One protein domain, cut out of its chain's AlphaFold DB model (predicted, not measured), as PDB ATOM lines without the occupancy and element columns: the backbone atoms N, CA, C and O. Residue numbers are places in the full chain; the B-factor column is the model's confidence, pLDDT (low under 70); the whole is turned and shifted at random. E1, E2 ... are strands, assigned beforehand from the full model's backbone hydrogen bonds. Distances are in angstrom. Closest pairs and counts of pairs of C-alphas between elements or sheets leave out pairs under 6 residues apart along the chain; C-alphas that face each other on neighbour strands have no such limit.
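This is residues 297 to 309 and 324 to 420 of the 845 residues of an uncharacterized protein of Thermoplasmata archaeon (UniProt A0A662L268). A strongly twisted sheet of six strands folds back on itself into an elongated, incompletely closed roll, with E5, E2 and E7 making one side and E4, E3 and E6 the other. The two sides come together along E4 and E5 and where the beginnings of E2 and E6 pair, while a small sheet of E1 and E8 lies by the open side between E6 and E7. The 110 printed residues have eight named strands, E1 to E8 in order along the chain, and no named helix: the class is all strand. The large sheet is branched with antiparallel neighbours, and the E1 and E8 pair is parallel. The whole is compact, with a radius of gyration of the C-alphas of 13.8 A and spans of 43 by 26 by 25 A.

E2, residues 324 to 335, has E7, residues 392 to 402, on one side, and E5, residues 364 to 367, and E6, residues 372 to 385, on the other. E2 and E7 are antiparallel at 154 degrees, with N 331 and O 399 2.9 A apart, within hydrogen-bond range. Between E2 and E5, N 332 and O 364 are within range at 2.8 A. E2 bends by 51 degrees at residue 328, and E6 by 128 degrees at residue 375. The pairing is staggered: E6 is beside residues 324 to 326 of E2, with N 373 and O 325 at 2.8 A, and its residues 380 to 385 pair with E3, residues 343 to 349, with N 382 and O 346 at 2.8 A. E3 and E4, residues 352 to 357, form a hairpin, with N 354 and O 347 at 2.9 A. The closest C-alphas of E4 and E5 are those of Ala 356 and Ile 366, 4.8 A apart. E1, residues 297 to 300, is parallel to E8, residues 405 to 411, with N 298 and O 409 at 2.8 A. E1 and E6 are near each other, with 7 pairs of C-alphas within 10 A; E8 and E6 are apart.

E1 begins with C-alpha 297 at (119.105, 121.018, 159.367). The longer strands are E2, 32.1 A, E7, 30.5 A, and E6, 29.0 A. E2 begins with C-alpha 324 at (127.318, 115.187, 173.547). E3 and E8 are each 19.8 A long, E4 16.4 A, E1 and E5 each 9.8 A. E8 ends with C-alpha 411 at (114.370, 123.949, 154.514).

The C-alphas farthest apart, of Pro 324 and Gly 390, are 43.4 A apart. Residues 310 to 323 are not printed, and C-alphas 309 and 324 are 35.8 A apart across this cut. Of the links printed whole, none is long. Residues 417 to 418 pair antiparallel with residues 392 to 393 of E7. Mean pLDDT of the printed part is 91.7, and no printed residue is under 70.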
ATOM      1  N   ARG A 297     119.872 120.177 160.281       91.88
ATOM      2  CA  ARG A 297     119.105 121.018 159.367       91.88
ATOM      3  C   ARG A 297     119.955 121.386 158.157       91.88
ATOM      4  O   ARG A 297     121.039 121.942 158.309       91.88
ATOM      5  N   GLN A 298     119.457 121.095 156.958       94.25
ATOM      6  CA  GLN A 298     120.043 121.541 155.697       94.25
ATOM      7  C   GLN A 298     119.361 122.825 155.216       94.25
ATOM      8  O   GLN A 298     118.159 122.838 154.940       94.25
ATOM      9  N   GLU A 299     120.158 123.879 155.050       92.25
ATOM     10  CA  GLU A 299     119.728 125.182 154.542       92.25
ATOM     11  C   GLU A 299     120.433 125.479 153.220       92.25
ATOM     12  O   GLU A 299     121.634 125.773 153.171       92.25
ATOM     13  N   PHE A 300     119.688 125.375 152.120       91.44
ATOM     14  CA  PHE A 300     120.229 125.623 150.787       91.44
ATOM     15  C   PHE A 300     120.681 127.074 150.626       91.44
ATOM     16  O   PHE A 300     120.032 128.007 151.095       91.44
ATOM     17  N   GLN A 301     121.797 127.258 149.929       85.81
ATOM     18  CA  GLN A 301     122.279 128.573 149.522       85.81
ATOM     19  C   GLN A 301     121.925 128.833 148.052       85.81
ATOM     20  O   GLN A 301     121.518 127.925 147.323       85.81
ATOM     21  N   ASN A 302     122.113 130.072 147.591       83.56
ATOM     22  CA  ASN A 302     122.067 130.381 146.162       83.56
ATOM     23  C   ASN A 302     123.221 129.659 145.454       83.56
ATOM     24  O   ASN A 302     124.357 130.126 145.468       83.56
ATOM     25  N   LEU A 303     122.922 128.500 144.868       85.56
ATOM     26  CA  LEU A 303     123.919 127.649 144.233       85.56
ATOM     27  C   LEU A 303     124.436 128.281 142.937       85.56
ATOM     28  O   LEU A 303     123.694 128.444 141.962       85.56
ATOM     29  N   GLU A 304     125.729 128.597 142.929       83.88
ATOM     30  CA  GLU A 304     126.448 128.999 141.724       83.88
ATOM     31  C   GLU A 304     126.552 127.844 140.715       83.88
ATOM     32  O   GLU A 304     126.387 126.666 141.038       83.88
ATOM     33  N   LYS A 305     126.856 128.186 139.461       85.12
ATOM     34  CA  LYS A 305     127.071 127.211 138.391       85.12
ATOM     35  C   LYS A 305     128.189 126.230 138.768       85.12
ATOM     36  O   LYS A 305     129.308 126.647 139.064       85.12
ATOM     37  N   ILE A 306     127.915 124.930 138.676       92.12
ATOM     38  CA  ILE A 306     128.887 123.893 139.025       92.12
ATOM     39  C   ILE A 306     129.952 123.828 137.924       92.12
ATOM     40  O   ILE A 306     129.657 123.494 136.778       92.12
ATOM     41  N   GLN A 307     131.206 124.139 138.257       92.25
ATOM     42  CA  GLN A 307     132.341 123.937 137.353       92.25
ATOM     43  C   GLN A 307     133.046 122.605 137.663       92.25
ATOM     44  O   GLN A 307     133.250 122.291 138.841       92.25
ATOM     45  N   PRO A 308     133.457 121.822 136.646       91.88
ATOM     46  CA  PRO A 308     134.243 120.613 136.850       91.88
ATOM     47  C   PRO A 308     135.516 120.913 137.635       91.88
ATOM     48  O   PRO A 308     136.179 121.924 137.419       91.88
ATOM     49  N   PHE A 309     135.863 120.008 138.543       92.00
ATOM     50  CA  PHE A 309     137.040 120.067 139.409       92.00
ATOM     51  C   PHE A 309     137.078 121.215 140.436       92.00
ATOM     52  O   PHE A 309     138.006 121.230 141.250       92.00
ATOM     53  N   PRO A 324     126.278 115.706 174.429       90.81
ATOM     54  CA  PRO A 324     127.318 115.187 173.547       90.81
ATOM     55  C   PRO A 324     126.799 113.981 172.747       90.81
ATOM     56  O   PRO A 324     126.524 112.922 173.316       90.81
ATOM     57  N   VAL A 325     126.684 114.134 171.425       92.69
ATOM     58  CA  VAL A 325     126.276 113.069 170.494       92.69
ATOM     59  C   VAL A 325     127.358 112.850 169.441       92.69
ATOM     60  O   VAL A 325     127.757 113.780 168.748       92.69
ATOM     61  N   GLU A 326     127.803 111.604 169.275       94.75
ATOM     62  CA  GLU A 326     128.730 111.227 168.205       94.75
ATOM     63  C   GLU A 326     127.976 111.174 166.873       94.75
ATOM     64  O   GLU A 326     127.143 110.289 166.656       94.75
ATOM     65  N   LEU A 327     128.262 112.117 165.977       95.75
ATOM     66  CA  LEU A 327     127.816 112.091 164.590       95.75
ATOM     67  C   LEU A 327     128.758 111.192 163.785       95.75
ATOM     68  O   LEU A 327     129.923 111.526 163.591       95.75
ATOM     69  N   SER A 328     128.230 110.081 163.274       95.81
ATOM     70  CA  SER A 328     128.989 109.094 162.501       95.81
ATOM     71  C   SER A 328     128.856 109.299 160.995       95.81
ATOM     72  O   SER A 328     129.846 109.165 160.281       95.81
ATOM     73  N   GLU A 329     127.653 109.590 160.482       96.88
ATOM     74  CA  GLU A 329     127.421 109.750 159.038       96.88
ATOM     75  C   GLU A 329     126.318 110.759 158.693       96.88
ATOM     76  O   GLU A 329     125.291 110.829 159.365       96.88
ATOM     77  N   LEU A 330     126.500 111.467 157.574       97.56
ATOM     78  CA  LEU A 330     125.443 112.210 156.880       97.56
ATOM     79  C   LEU A 330     125.157 111.549 155.526       97.56
ATOM     80  O   LEU A 330     126.070 111.373 154.711       97.56
ATOM     81  N   VAL A 331     123.893 111.202 155.276       96.50
ATOM     82  CA  VAL A 331     123.448 110.476 154.079       96.50
ATOM     83  C   VAL A 331     122.656 111.412 153.170       96.50
ATOM     84  O   VAL A 331     121.575 111.887 153.520       96.50
ATOM     85  N   PHE A 332     123.178 111.647 151.968       96.62
ATOM     86  CA  PHE A 332     122.570 112.528 150.976       96.62
ATOM     87  C   PHE A 332     122.018 111.748 149.785       96.62
ATOM     88  O   PHE A 332     122.710 110.943 149.147       96.62
ATOM     89  N   LYS A 333     120.771 112.058 149.428       94.00
ATOM     90  CA  LYS A 333     120.156 111.662 148.166       94.00
ATOM     91  C   LYS A 333     120.663 112.568 147.037       94.00
ATOM     92  O   LYS A 333     120.424 113.777 147.101       94.00
ATOM     93  N   PRO A 334     121.324 112.020 145.999       93.81
ATOM     94  CA  PRO A 334     121.642 112.779 144.800       93.81
ATOM     95  C   PRO A 334     120.379 113.083 143.985       93.81
ATOM     96  O   PRO A 334     119.435 112.288 143.944       93.81
ATOM     97  N   LEU A 335     120.384 114.248 143.344       91.12
ATOM     98  CA  LEU A 335     119.330 114.779 142.480       91.12
ATOM     99  C   LEU A 335     119.940 115.215 141.139       91.12
ATOM    100  O   LEU A 335     121.136 115.491 141.072       91.12
ATOM    101  N   GLY A 336     119.114 115.324 140.096       89.62
ATOM    102  CA  GLY A 336     119.554 115.650 138.735       89.62
ATOM    103  C   GLY A 336     119.932 114.419 137.900       89.62
ATOM    104  O   GLY A 336     119.572 113.291 138.240       89.62
ATOM    105  N   THR A 337     120.621 114.649 136.782       89.94
ATOM    106  CA  THR A 337     120.945 113.642 135.752       89.94
ATOM    107  C   THR A 337     122.412 113.198 135.708       89.94
ATOM    108  O   THR A 337     122.734 112.260 134.978       89.94
ATOM    109  N   ALA A 338     123.307 113.849 136.455       91.56
ATOM    110  CA  ALA A 338     124.723 113.486 136.522       91.56
ATOM    111  C   ALA A 338     124.929 112.165 137.272       91.56
ATOM    112  O   ALA A 338     124.252 111.896 138.266       91.56
ATOM    113  N   ASN A 339     125.903 111.358 136.842       92.12
ATOM    114  CA  ASN A 339     126.270 110.132 137.546       92.12
ATOM    115  C   ASN A 339     126.810 110.457 138.958       92.12
ATOM    116  O   ASN A 339     127.898 111.018 139.074       92.12
ATOM    117  N   PRO A 340     126.143 110.061 140.059       91.25
ATOM    118  CA  PRO A 340     126.599 110.415 141.404       91.25
ATOM    119  C   PRO A 340     127.988 109.862 141.764       91.25
ATOM    120  O   PRO A 340     128.641 110.387 142.661       91.25
ATOM    121  N   ALA A 341     128.474 108.830 141.061       89.94
ATOM    122  CA  ALA A 341     129.819 108.292 141.254       89.94
ATOM    123  C   ALA A 341     130.942 109.254 140.807       89.94
ATOM    124  O   ALA A 341     132.069 109.130 141.284       89.94
ATOM    125  N   THR A 342     130.653 110.227 139.931       91.00
ATOM    126  CA  THR A 342     131.599 111.282 139.507       91.00
ATOM    127  C   THR A 342     131.550 112.514 140.413       91.00
ATOM    128  O   THR A 342     132.180 113.535 140.127       91.00
ATOM    129  N   MET A 343     130.774 112.452 141.494       92.75
ATOM    130  CA  MET A 343     130.557 113.563 142.406       92.75
ATOM    131  C   MET A 343     131.255 113.305 143.740       92.75
ATOM    132  O   MET A 343     131.469 112.171 144.174       92.75
ATOM    133  N   SER A 344     131.621 114.399 144.395       94.62
ATOM    134  CA  SER A 344     132.126 114.404 145.762       94.62
ATOM    135  C   SER A 344     131.400 115.472 146.563       94.62
ATOM    136  O   SER A 344     131.092 116.545 146.036       94.62
ATOM    137  N   ALA A 345     131.118 115.154 147.823       97.31
ATOM    138  CA  ALA A 345     130.546 116.081 148.788       97.31
ATOM    139  C   ALA A 345     131.518 116.222 149.959       97.31
ATOM    140  O   ALA A 345     131.969 115.214 150.505       97.31
ATOM    141  N   THR A 346     131.842 117.457 150.325       97.56
ATOM    142  CA  THR A 346     132.768 117.786 151.412       97.56
ATOM    143  C   THR A 346     132.012 118.559 152.481       97.56
ATOM    144  O   THR A 346     131.507 119.646 152.204       97.56
ATOM    145  N   LEU A 347     131.949 118.022 153.697       98.06
ATOM    146  CA  LEU A 347     131.492 118.758 154.869       98.06
ATOM    147  C   LEU A 347     132.695 119.434 155.532       98.06
ATOM    148  O   LEU A 347     133.677 118.760 155.850       98.06
ATOM    149  N   ARG A 348     132.607 120.744 155.770       97.38
ATOM    150  CA  ARG A 348     133.527 121.490 156.637       97.38
ATOM    151  C   ARG A 348     132.873 121.702 157.995       97.38
ATOM    152  O   ARG A 348     131.839 122.359 158.055       97.38
ATOM    153  N   ILE A 349     133.464 121.173 159.064       95.25
ATOM    154  CA  ILE A 349     132.984 121.341 160.446       95.25
ATOM    155  C   ILE A 349     134.181 121.413 161.399       95.25
ATOM    156  O   ILE A 349     135.150 120.673 161.235       95.25
ATOM    157  N   ASN A 350     134.153 122.341 162.360       90.06
ATOM    158  CA  ASN A 350     135.205 122.539 163.374       90.06
ATOM    159  C   ASN A 350     136.641 122.648 162.808       90.06
ATOM    160  O   ASN A 350     137.611 122.225 163.432       90.06
ATOM    161  N   GLY A 351     136.780 123.220 161.604       88.12
ATOM    162  CA  GLY A 351     138.056 123.369 160.890       88.12
ATOM    163  C   GLY A 351     138.555 122.112 160.161       88.12
ATOM    164  O   GLY A 351     139.569 122.186 159.471       88.12
ATOM    165  N   ASN A 352     137.844 120.988 160.270       93.44
ATOM    166  CA  ASN A 352     138.139 119.734 159.578       93.44
ATOM    167  C   ASN A 352     137.305 119.594 158.294       93.44
ATOM    168  O   ASN A 352     136.194 120.120 158.200       93.44
ATOM    169  N   GLU A 353     137.820 118.836 157.320       96.19
ATOM    170  CA  GLU A 353     137.093 118.465 156.100       96.19
ATOM    171  C   GLU A 353     136.827 116.955 156.050       96.19
ATOM    172  O   GLU A 353     137.756 116.151 156.131       96.19
ATOM    173  N   TYR A 354     135.570 116.570 155.825       97.25
ATOM    174  CA  TYR A 354     135.152 115.182 155.620       97.25
ATOM    175  C   TYR A 354     134.572 115.055 154.211       97.25
ATOM    176  O   TYR A 354     133.542 115.654 153.909       97.25
ATOM    177  N   THR A 355     135.245 114.311 153.327       96.69
ATOM    178  CA  THR A 355     134.849 114.192 151.912       96.69
ATOM    179  C   THR A 355     134.388 112.783 151.568       96.69
ATOM    180  O   THR A 355     135.132 111.817 151.729       96.69
ATOM    181  N   ALA A 356     133.176 112.682 151.027       94.75
ATOM    182  CA  ALA A 356     132.675 111.485 150.372       94.75
ATOM    183  C   ALA A 356     133.152 111.430 148.914       94.75
ATOM    184  O   ALA A 356     133.011 112.405 148.169       94.75
ATOM    185  N   HIS A 357     133.661 110.272 148.493       83.38
ATOM    186  CA  HIS A 357     134.007 109.980 147.103       83.38
ATOM    187  C   HIS A 357     133.113 108.855 146.571       83.38
ATOM    188  O   HIS A 357     133.185 107.725 147.052       83.38
ATOM    189  N   GLY A 358     132.290 109.160 145.565       76.19
ATOM    190  CA  GLY A 358     131.352 108.206 144.979       76.19
ATOM    191  C   GLY A 358     130.121 107.929 145.853       76.19
ATOM    192  O   GLY A 358     129.714 108.762 146.665       76.19
ATOM    193  N   VAL A 359     129.502 106.757 145.662       88.69
ATOM    194  CA  VAL A 359     128.229 106.385 146.305       88.69
ATOM    195  C   VAL A 359     128.256 105.036 147.014       88.69
ATOM    196  O   VAL A 359     128.872 104.077 146.553       88.69
ATOM    197  N   ARG A 360     127.474 104.941 148.091       91.75
ATOM    198  CA  ARG A 360     127.158 103.715 148.830       91.75
ATOM    199  C   ARG A 360     125.641 103.520 148.815       91.75
ATOM    200  O   ARG A 360     124.906 104.411 149.226       91.75
ATOM    201  N   GLY A 361     125.149 102.405 148.269       85.88
ATOM    202  CA  GLY A 361     123.699 102.176 148.115       85.88
ATOM    203  C   GLY A 361     122.978 103.227 147.249       85.88
ATOM    204  O   GLY A 361     121.808 103.526 147.474       85.88
ATOM    205  N   GLY A 362     123.686 103.852 146.299       89.69
ATOM    206  CA  GLY A 362     123.158 104.959 145.492       89.69
ATOM    207  C   GLY A 362     123.005 106.289 146.245       89.69
ATOM    208  O   GLY A 362     122.343 107.192 145.740       89.69
ATOM    209  N   ARG A 363     123.589 106.422 147.444       94.62
ATOM    210  CA  ARG A 363     123.650 107.662 148.234       94.62
ATOM    211  C   ARG A 363     125.077 108.157 148.374       94.62
ATOM    212  O   ARG A 363     126.005 107.350 148.405       94.62
ATOM    213  N   ILE A 364     125.251 109.471 148.479       96.44
ATOM    214  CA  ILE A 364     126.536 110.051 148.876       96.44
ATOM    215  C   ILE A 364     126.549 110.073 150.402       96.44
ATOM    216  O   ILE A 364     125.693 110.709 151.013       96.44
ATOM    217  N   VAL A 365     127.486 109.346 151.009       97.19
ATOM    218  CA  VAL A 365     127.597 109.237 152.468       97.19
ATOM    219  C   VAL A 365     128.908 109.853 152.917       97.19
ATOM    220  O   VAL A 365     129.977 109.369 152.549       97.19
ATOM    221  N   ILE A 366     128.817 110.919 153.707       97.75
ATOM    222  CA  ILE A 366     129.965 111.520 154.385       97.75
ATOM    223  C   ILE A 366     130.106 110.801 155.725       97.75
ATOM    224  O   ILE A 366     129.181 110.846 156.529       97.75
ATOM    225  N   THR A 367     131.240 110.138 155.957       96.56
ATOM    226  CA  THR A 367     131.560 109.468 157.229       96.56
ATOM    227  C   THR A 367     132.452 110.370 158.087       96.56
ATOM    228  O   THR A 367     133.429 110.937 157.597       96.56
ATOM    229  N   LEU A 368     132.122 110.479 159.373       95.12
ATOM    230  CA  LEU A 368     132.717 111.378 160.355       95.12
ATOM    231  C   LEU A 368     133.221 110.545 161.555       95.12
ATOM    232  O   LEU A 368     132.481 110.294 162.495       95.12
ATOM    233  N   PRO A 369     134.476 110.062 161.551       87.19
ATOM    234  CA  PRO A 369     134.958 109.111 162.562       87.19
ATOM    235  C   PRO A 369     135.303 109.723 163.936       87.19
ATOM    236  O   PRO A 369     135.804 109.002 164.796       87.19
ATOM    237  N   ALA A 370     135.138 111.038 164.118       81.62
ATOM    238  CA  ALA A 370     135.525 111.769 165.329       81.62
ATOM    239  C   ALA A 370     134.841 113.152 165.396       81.62
ATOM    240  O   ALA A 370     135.521 114.179 165.425       81.62
ATOM    241  N   VAL A 371     133.506 113.185 165.331       93.88
ATOM    242  CA  VAL A 371     132.711 114.419 165.453       93.88
ATOM    243  C   VAL A 371     131.657 114.232 166.538       93.88
ATOM    244  O   VAL A 371     130.553 113.758 166.281       93.88
ATOM    245  N   THR A 372     132.007 114.626 167.758       94.75
ATOM    246  CA  THR A 372     131.042 114.856 168.833       94.75
ATOM    247  C   THR A 372     130.401 116.222 168.611       94.75
ATOM    248  O   THR A 372     131.129 117.205 168.503       94.75
ATOM    249  N   VAL A 373     129.071 116.285 168.559       93.38
ATOM    250  CA  VAL A 373     128.301 117.537 168.562       93.38
ATOM    251  C   VAL A 373     127.783 117.780 169.975       93.38
ATOM    252  O   VAL A 373     127.154 116.887 170.544       93.38
ATOM    253  N   GLU A 374     128.005 118.969 170.537       90.56
ATOM    254  CA  GLU A 374     127.430 119.378 171.828       90.56
ATOM    255  C   GLU A 374     126.879 120.813 171.749       90.56
ATOM    256  O   GLU A 374     127.604 121.761 171.455       90.56
ATOM    257  N   GLY A 375     125.585 120.995 172.038       88.12
ATOM    258  CA  GLY A 375     124.926 122.292 171.882       88.12
ATOM    259  C   GLY A 375     124.615 122.599 170.417       88.12
ATOM    260  O   GLY A 375     123.916 121.821 169.775       88.12
ATOM    261  N   GLU A 376     125.083 123.737 169.902       91.19
ATOM    262  CA  GLU A 376     124.841 124.185 168.524       91.19
ATOM    263  C   GLU A 376     126.158 124.332 167.754       91.19
ATOM    264  O   GLU A 376     127.060 125.061 168.172       91.19
ATOM    265  N   GLU A 377     126.245 123.669 166.602       93.50
ATOM    266  CA  GLU A 377     127.392 123.711 165.696       93.50
ATOM    267  C   GLU A 377     126.952 124.011 164.261       93.50
ATOM    268  O   GLU A 377     125.905 123.566 163.788       93.50
ATOM    269  N   SER A 378     127.780 124.761 163.536       94.25
ATOM    270  CA  SER A 378     127.559 125.094 162.127       94.25
ATOM    271  C   SER A 378     128.617 124.450 161.242       94.25
ATOM    272  O   SER A 378     129.816 124.539 161.514       94.25
ATOM    273  N   ALA A 379     128.166 123.858 160.143       96.62
ATOM    274  CA  ALA A 379     129.000 123.242 159.129       96.62
ATOM    275  C   ALA A 379     128.619 123.724 157.722       96.62
ATOM    276  O   ALA A 379     127.502 124.176 157.463       96.62
ATOM    277  N   GLU A 380     129.552 123.613 156.781       97.31
ATOM    278  CA  GLU A 380     129.340 123.991 155.384       97.31
ATOM    279  C   GLU A 380     129.421 122.761 154.480       97.31
ATOM    280  O   GLU A 380     130.406 122.022 154.508       97.31
ATOM    281  N   LEU A 381     128.405 122.559 153.642       97.50
ATOM    282  CA  LEU A 381     128.388 121.500 152.639       97.50
ATOM    283  C   LEU A 381     128.842 122.052 151.287       97.50
ATOM    284  O   LEU A 381     128.203 122.939 150.719       97.50
ATOM    285  N   TYR A 382     129.910 121.475 150.746       96.50
ATOM    286  CA  TYR A 382     130.429 121.743 149.410       96.50
ATOM    287  C   TYR A 382     130.199 120.547 148.489       96.50
ATOM    288  O   TYR A 382     130.270 119.398 148.921       96.50
ATOM    289  N   ILE A 383     129.992 120.818 147.202       95.62
ATOM    290  CA  ILE A 383     129.946 119.802 146.144       95.62
ATOM    291  C   ILE A 383     131.037 120.049 145.106       95.62
ATOM    292  O   ILE A 383     131.442 121.189 144.876       95.62
ATOM    293  N   ARG A 384     131.504 118.979 144.460       94.69
ATOM    294  CA  ARG A 384     132.477 119.035 143.362       94.69
ATOM    295  C   ARG A 384     132.247 117.897 142.375       94.69
ATOM    296  O   ARG A 384     132.230 116.731 142.775       94.69
ATOM    297  N   ALA A 385     132.140 118.242 141.093       94.00
ATOM    298  CA  ALA A 385     132.100 117.295 139.978       94.00
ATOM    299  C   ALA A 385     133.513 116.941 139.486       94.00
ATOM    300  O   ALA A 385     134.399 117.798 139.489       94.00
ATOM    301  N   SER A 386     133.722 115.712 139.010       89.06
ATOM    302  CA  SER A 386     134.926 115.308 138.259       89.06
ATOM    303  C   SER A 386     134.708 115.177 136.742       89.06
ATOM    304  O   SER A 386     135.653 114.865 136.021       89.06
ATOM    305  N   GLY A 387     133.490 115.416 136.249       86.38
ATOM    306  CA  GLY A 387     133.098 115.238 134.847       86.38
ATOM    307  C   GLY A 387     131.645 115.661 134.609       86.38
ATOM    308  O   GLY A 387     131.168 116.561 135.292       86.38
ATOM    309  N   GLU A 388     130.950 114.992 133.681       87.06
ATOM    310  CA  GLU A 388     129.500 115.149 133.424       87.06
ATOM    311  C   GLU A 388     129.048 116.542 132.917       87.06
ATOM    312  O   GLU A 388     127.978 117.029 133.277       87.06
ATOM    313  N   SER A 389     129.840 117.187 132.047       91.38
ATOM    314  CA  SER A 389     129.439 118.440 131.370       91.38
ATOM    315  C   SER A 389     128.090 118.280 130.646       91.38
ATOM    316  O   SER A 389     127.876 117.300 129.931       91.38
ATOM    317  N   GLY A 390     127.167 119.225 130.857       87.94
ATOM    318  CA  GLY A 390     125.806 119.181 130.309       87.94
ATOM    319  C   GLY A 390     124.799 118.359 131.122       87.94
ATOM    320  O   GLY A 390     123.648 118.245 130.707       87.94
ATOM    321  N   LYS A 391     125.195 117.780 132.264       92.31
ATOM    322  CA  LYS A 391     124.288 117.112 133.213       92.31
ATOM    323  C   LYS A 391     123.952 118.007 134.396       92.31
ATOM    324  O   LYS A 391     124.684 118.951 134.694       92.31
ATOM    325  N   THR A 392     122.883 117.674 135.114       92.75
ATOM    326  CA  THR A 392     122.486 118.384 136.334       92.75
ATOM    327  C   THR A 392     122.826 117.639 137.606       92.75
ATOM    328  O   THR A 392     122.822 116.410 137.643       92.75
ATOM    329  N   PHE A 393     123.072 118.389 138.679       92.75
ATOM    330  CA  PHE A 393     123.275 117.817 140.000       92.75
ATOM    331  C   PHE A 393     122.694 118.681 141.125       92.75
ATOM    332  O   PHE A 393     122.702 119.912 141.067       92.75
ATOM    333  N   GLY A 394     122.240 118.003 142.177       92.75
ATOM    334  CA  GLY A 394     121.908 118.556 143.486       92.75
ATOM    335  C   GLY A 394     122.030 117.481 144.572       92.75
ATOM    336  O   GLY A 394     122.169 116.294 144.271       92.75
ATOM    337  N   LEU A 395     121.966 117.883 145.840       93.31
ATOM    338  CA  LEU A 395     121.991 116.982 146.993       93.31
ATOM    339  C   LEU A 395     120.936 117.376 148.009       93.31
ATOM    340  O   LEU A 395     120.761 118.547 148.323       93.31
ATOM    341  N   MET A 396     120.306 116.382 148.615       93.00
ATOM    342  CA  MET A 396     119.383 116.608 149.715       93.00
ATOM    343  C   MET A 396     119.676 115.623 150.839       93.00
ATOM    344  O   MET A 396     119.812 114.425 150.586       93.00
ATOM    345  N   LEU A 397     119.793 116.131 152.063       94.62
ATOM    346  CA  LEU A 397     119.944 115.329 153.270       94.62
ATOM    347  C   LEU A 397     118.720 114.416 153.407       94.62
ATOM    348  O   LEU A 397     117.583 114.867 153.282       94.62
ATOM    349  N   GLU A 398     118.962 113.124 153.589       91.00
ATOM    350  CA  GLU A 398     117.916 112.101 153.671       91.00
ATOM    351  C   GLU A 398     117.946 111.383 155.022       91.00
ATOM    352  O   GLU A 398     116.884 111.087 155.566       91.00
ATOM    353  N   ASP A 399     119.142 111.137 155.566       91.69
ATOM    354  CA  ASP A 399     119.324 110.418 156.828       91.69
ATOM    355  C   ASP A 399     120.622 110.822 157.554       91.69
ATOM    356  O   ASP A 399     121.538 111.403 156.958       91.69
ATOM    357  N   VAL A 400     120.693 110.521 158.851       93.31
ATOM    358  CA  VAL A 400     121.801 110.853 159.762       93.31
ATOM    359  C   VAL A 400     122.060 109.664 160.679       93.31
ATOM    360  O   VAL A 400     121.150 109.184 161.348       93.31
ATOM    361  N   VAL A 401     123.314 109.224 160.765       93.44
ATOM    362  CA  VAL A 401     123.728 108.157 161.685       93.44
ATOM    363  C   VAL A 401     124.508 108.773 162.837       93.44
ATOM    364  O   VAL A 401     125.565 109.369 162.625       93.44
ATOM    365  N   CYS A 402     124.020 108.601 164.062       92.31
ATOM    366  CA  CYS A 402     124.656 109.098 165.278       92.31
ATOM    367  C   CYS A 402     124.481 108.131 166.460       92.31
ATOM    368  O   CYS A 402     123.698 107.187 166.381       92.31
ATOM    369  N   SER A 403     125.186 108.370 167.571       91.19
ATOM    370  CA  SER A 403     124.986 107.631 168.834       91.19
ATOM    371  C   SER A 403     123.675 107.968 169.557       91.19
ATOM    372  O   SER A 403     123.362 107.348 170.571       91.19
ATOM    373  N   GLY A 404     122.972 108.995 169.081       86.25
ATOM    374  CA  GLY A 404     121.746 109.548 169.641       86.25
ATOM    375  C   GLY A 404     120.531 109.376 168.725       86.25
ATOM    376  O   GLY A 404     120.594 108.634 167.747       86.25
ATOM    377  N   VAL A 405     119.441 110.098 169.006       85.06
ATOM    378  CA  VAL A 405     118.215 110.082 168.178       85.06
ATOM    379  C   VAL A 405     118.327 111.118 167.046       85.06
ATOM    380  O   VAL A 405     118.278 112.319 167.327       85.06
ATOM    381  N   PRO A 406     118.468 110.715 165.768       87.44
ATOM    382  CA  PRO A 406     118.624 111.659 164.669       87.44
ATOM    383  C   PRO A 406     117.300 112.332 164.299       87.44
ATOM    384  O   PRO A 406     116.211 111.755 164.393       87.44
ATOM    385  N   THR A 407     117.385 113.559 163.795       86.38
ATOM    386  CA  THR A 407     116.300 114.197 163.048       86.38
ATOM    387  C   THR A 407     116.845 115.039 161.901       86.38
ATOM    388  O   THR A 407     117.789 115.800 162.081       86.38
ATOM    389  N   VAL A 408     116.224 114.912 160.728       88.44
ATOM    390  CA  VAL A 408     116.571 115.655 159.511       88.44
ATOM    391  C   VAL A 408     115.526 116.731 159.239       88.44
ATOM    392  O   VAL A 408     114.341 116.429 159.094       88.44
ATOM    393  N   GLU A 409     115.984 117.969 159.093       86.88
ATOM    394  CA  GLU A 409     115.198 119.098 158.595       86.88
ATOM    395  C   GLU A 409     115.784 119.564 157.256       86.88
ATOM    396  O   GLU A 409     116.990 119.759 157.129       86.88
ATOM    397  N   VAL A 410     114.941 119.754 156.240       86.25
ATOM    398  CA  VAL A 410     115.351 120.281 154.928       86.25
ATOM    399  C   VAL A 410     114.492 121.502 154.634       86.25
ATOM    400  O   VAL A 410     113.288 121.371 154.402       86.25
ATOM    401  N   LEU A 411     115.096 122.692 154.675       79.44
ATOM    402  CA  LEU A 411     114.370 123.949 154.514       79.44
ATOM    403  C   LEU A 411     114.435 124.447 153.067       79.44
ATOM    404  O   LEU A 411     115.488 124.817 152.554       79.44
ATOM    405  N   GLY A 412     113.269 124.509 152.419       82.00
ATOM    406  CA  GLY A 412     113.136 124.937 151.027       82.00
ATOM    407  C   GLY A 412     113.377 123.832 149.994       82.00
ATOM    408  O   GLY A 412     113.569 122.662 150.314       82.00
ATOM    409  N   SER A 413     113.315 124.222 148.721       86.25
ATOM    410  CA  SER A 413     113.505 123.312 147.590       86.25
ATOM    411  C   SER A 413     114.998 123.142 147.281       86.25
ATOM    412  O   SER A 413     115.700 124.155 147.209       86.25
ATOM    413  N   PRO A 414     115.496 121.909 147.064       89.44
ATOM    414  CA  PRO A 414     116.896 121.684 146.733       89.44
ATOM    415  C   PRO A 414     117.252 122.306 145.370       89.44
ATOM    416  O   PRO A 414     116.586 122.005 144.369       89.44
ATOM    417  N   PRO A 415     118.307 123.139 145.285       90.94
ATOM    418  CA  PRO A 415     118.776 123.674 144.021       90.94
ATOM    419  C   PRO A 415     119.432 122.563 143.198       90.94
ATOM    420  O   PRO A 415     120.310 121.835 143.678       90.94
ATOM    421  N   ILE A 416     119.010 122.461 141.943       91.88
ATOM    422  CA  ILE A 416     119.600 121.596 140.921       91.88
ATOM    423  C   ILE A 416     120.232 122.517 139.871       91.88
ATOM    424  O   ILE A 416     119.614 123.500 139.456       91.88
ATOM    425  N   LYS A 417     121.485 122.248 139.491       92.69
ATOM    426  CA  LYS A 417     122.249 123.084 138.550       92.69
ATOM    427  C   LYS A 417     123.024 122.263 137.538       92.69
ATOM    428  O   LYS A 417     123.454 121.151 137.842       92.69
ATOM    429  N   TYR A 418     123.236 122.844 136.359       93.75
ATOM    430  CA  TYR A 418     124.101 122.258 135.339       93.75
ATOM    431  C   TYR A 418     125.573 122.271 135.746       93.75
ATOM    432  O   TYR A 418     126.085 123.246 136.309       93.75
ATOM    433  N   ILE A 419     126.260 121.196 135.374       94.06
ATOM    434  CA  ILE A 419     127.710 121.076 135.406       94.06
ATOM    435  C   ILE A 419     128.261 121.573 134.064       94.06
ATOM    436  O   ILE A 419     127.915 121.038 133.014       94.06
ATOM    437  N   ASP A 420     129.149 122.568 134.113       93.81
ATOM    438  CA  ASP A 420     129.901 123.163 132.994       93.81
ATOM    439  C   ASP A 420     129.088 123.814 131.857       93.81
ATOM    440  O   ASP A 420     129.249 125.006 131.594       93.81
TER     441      ASP A 420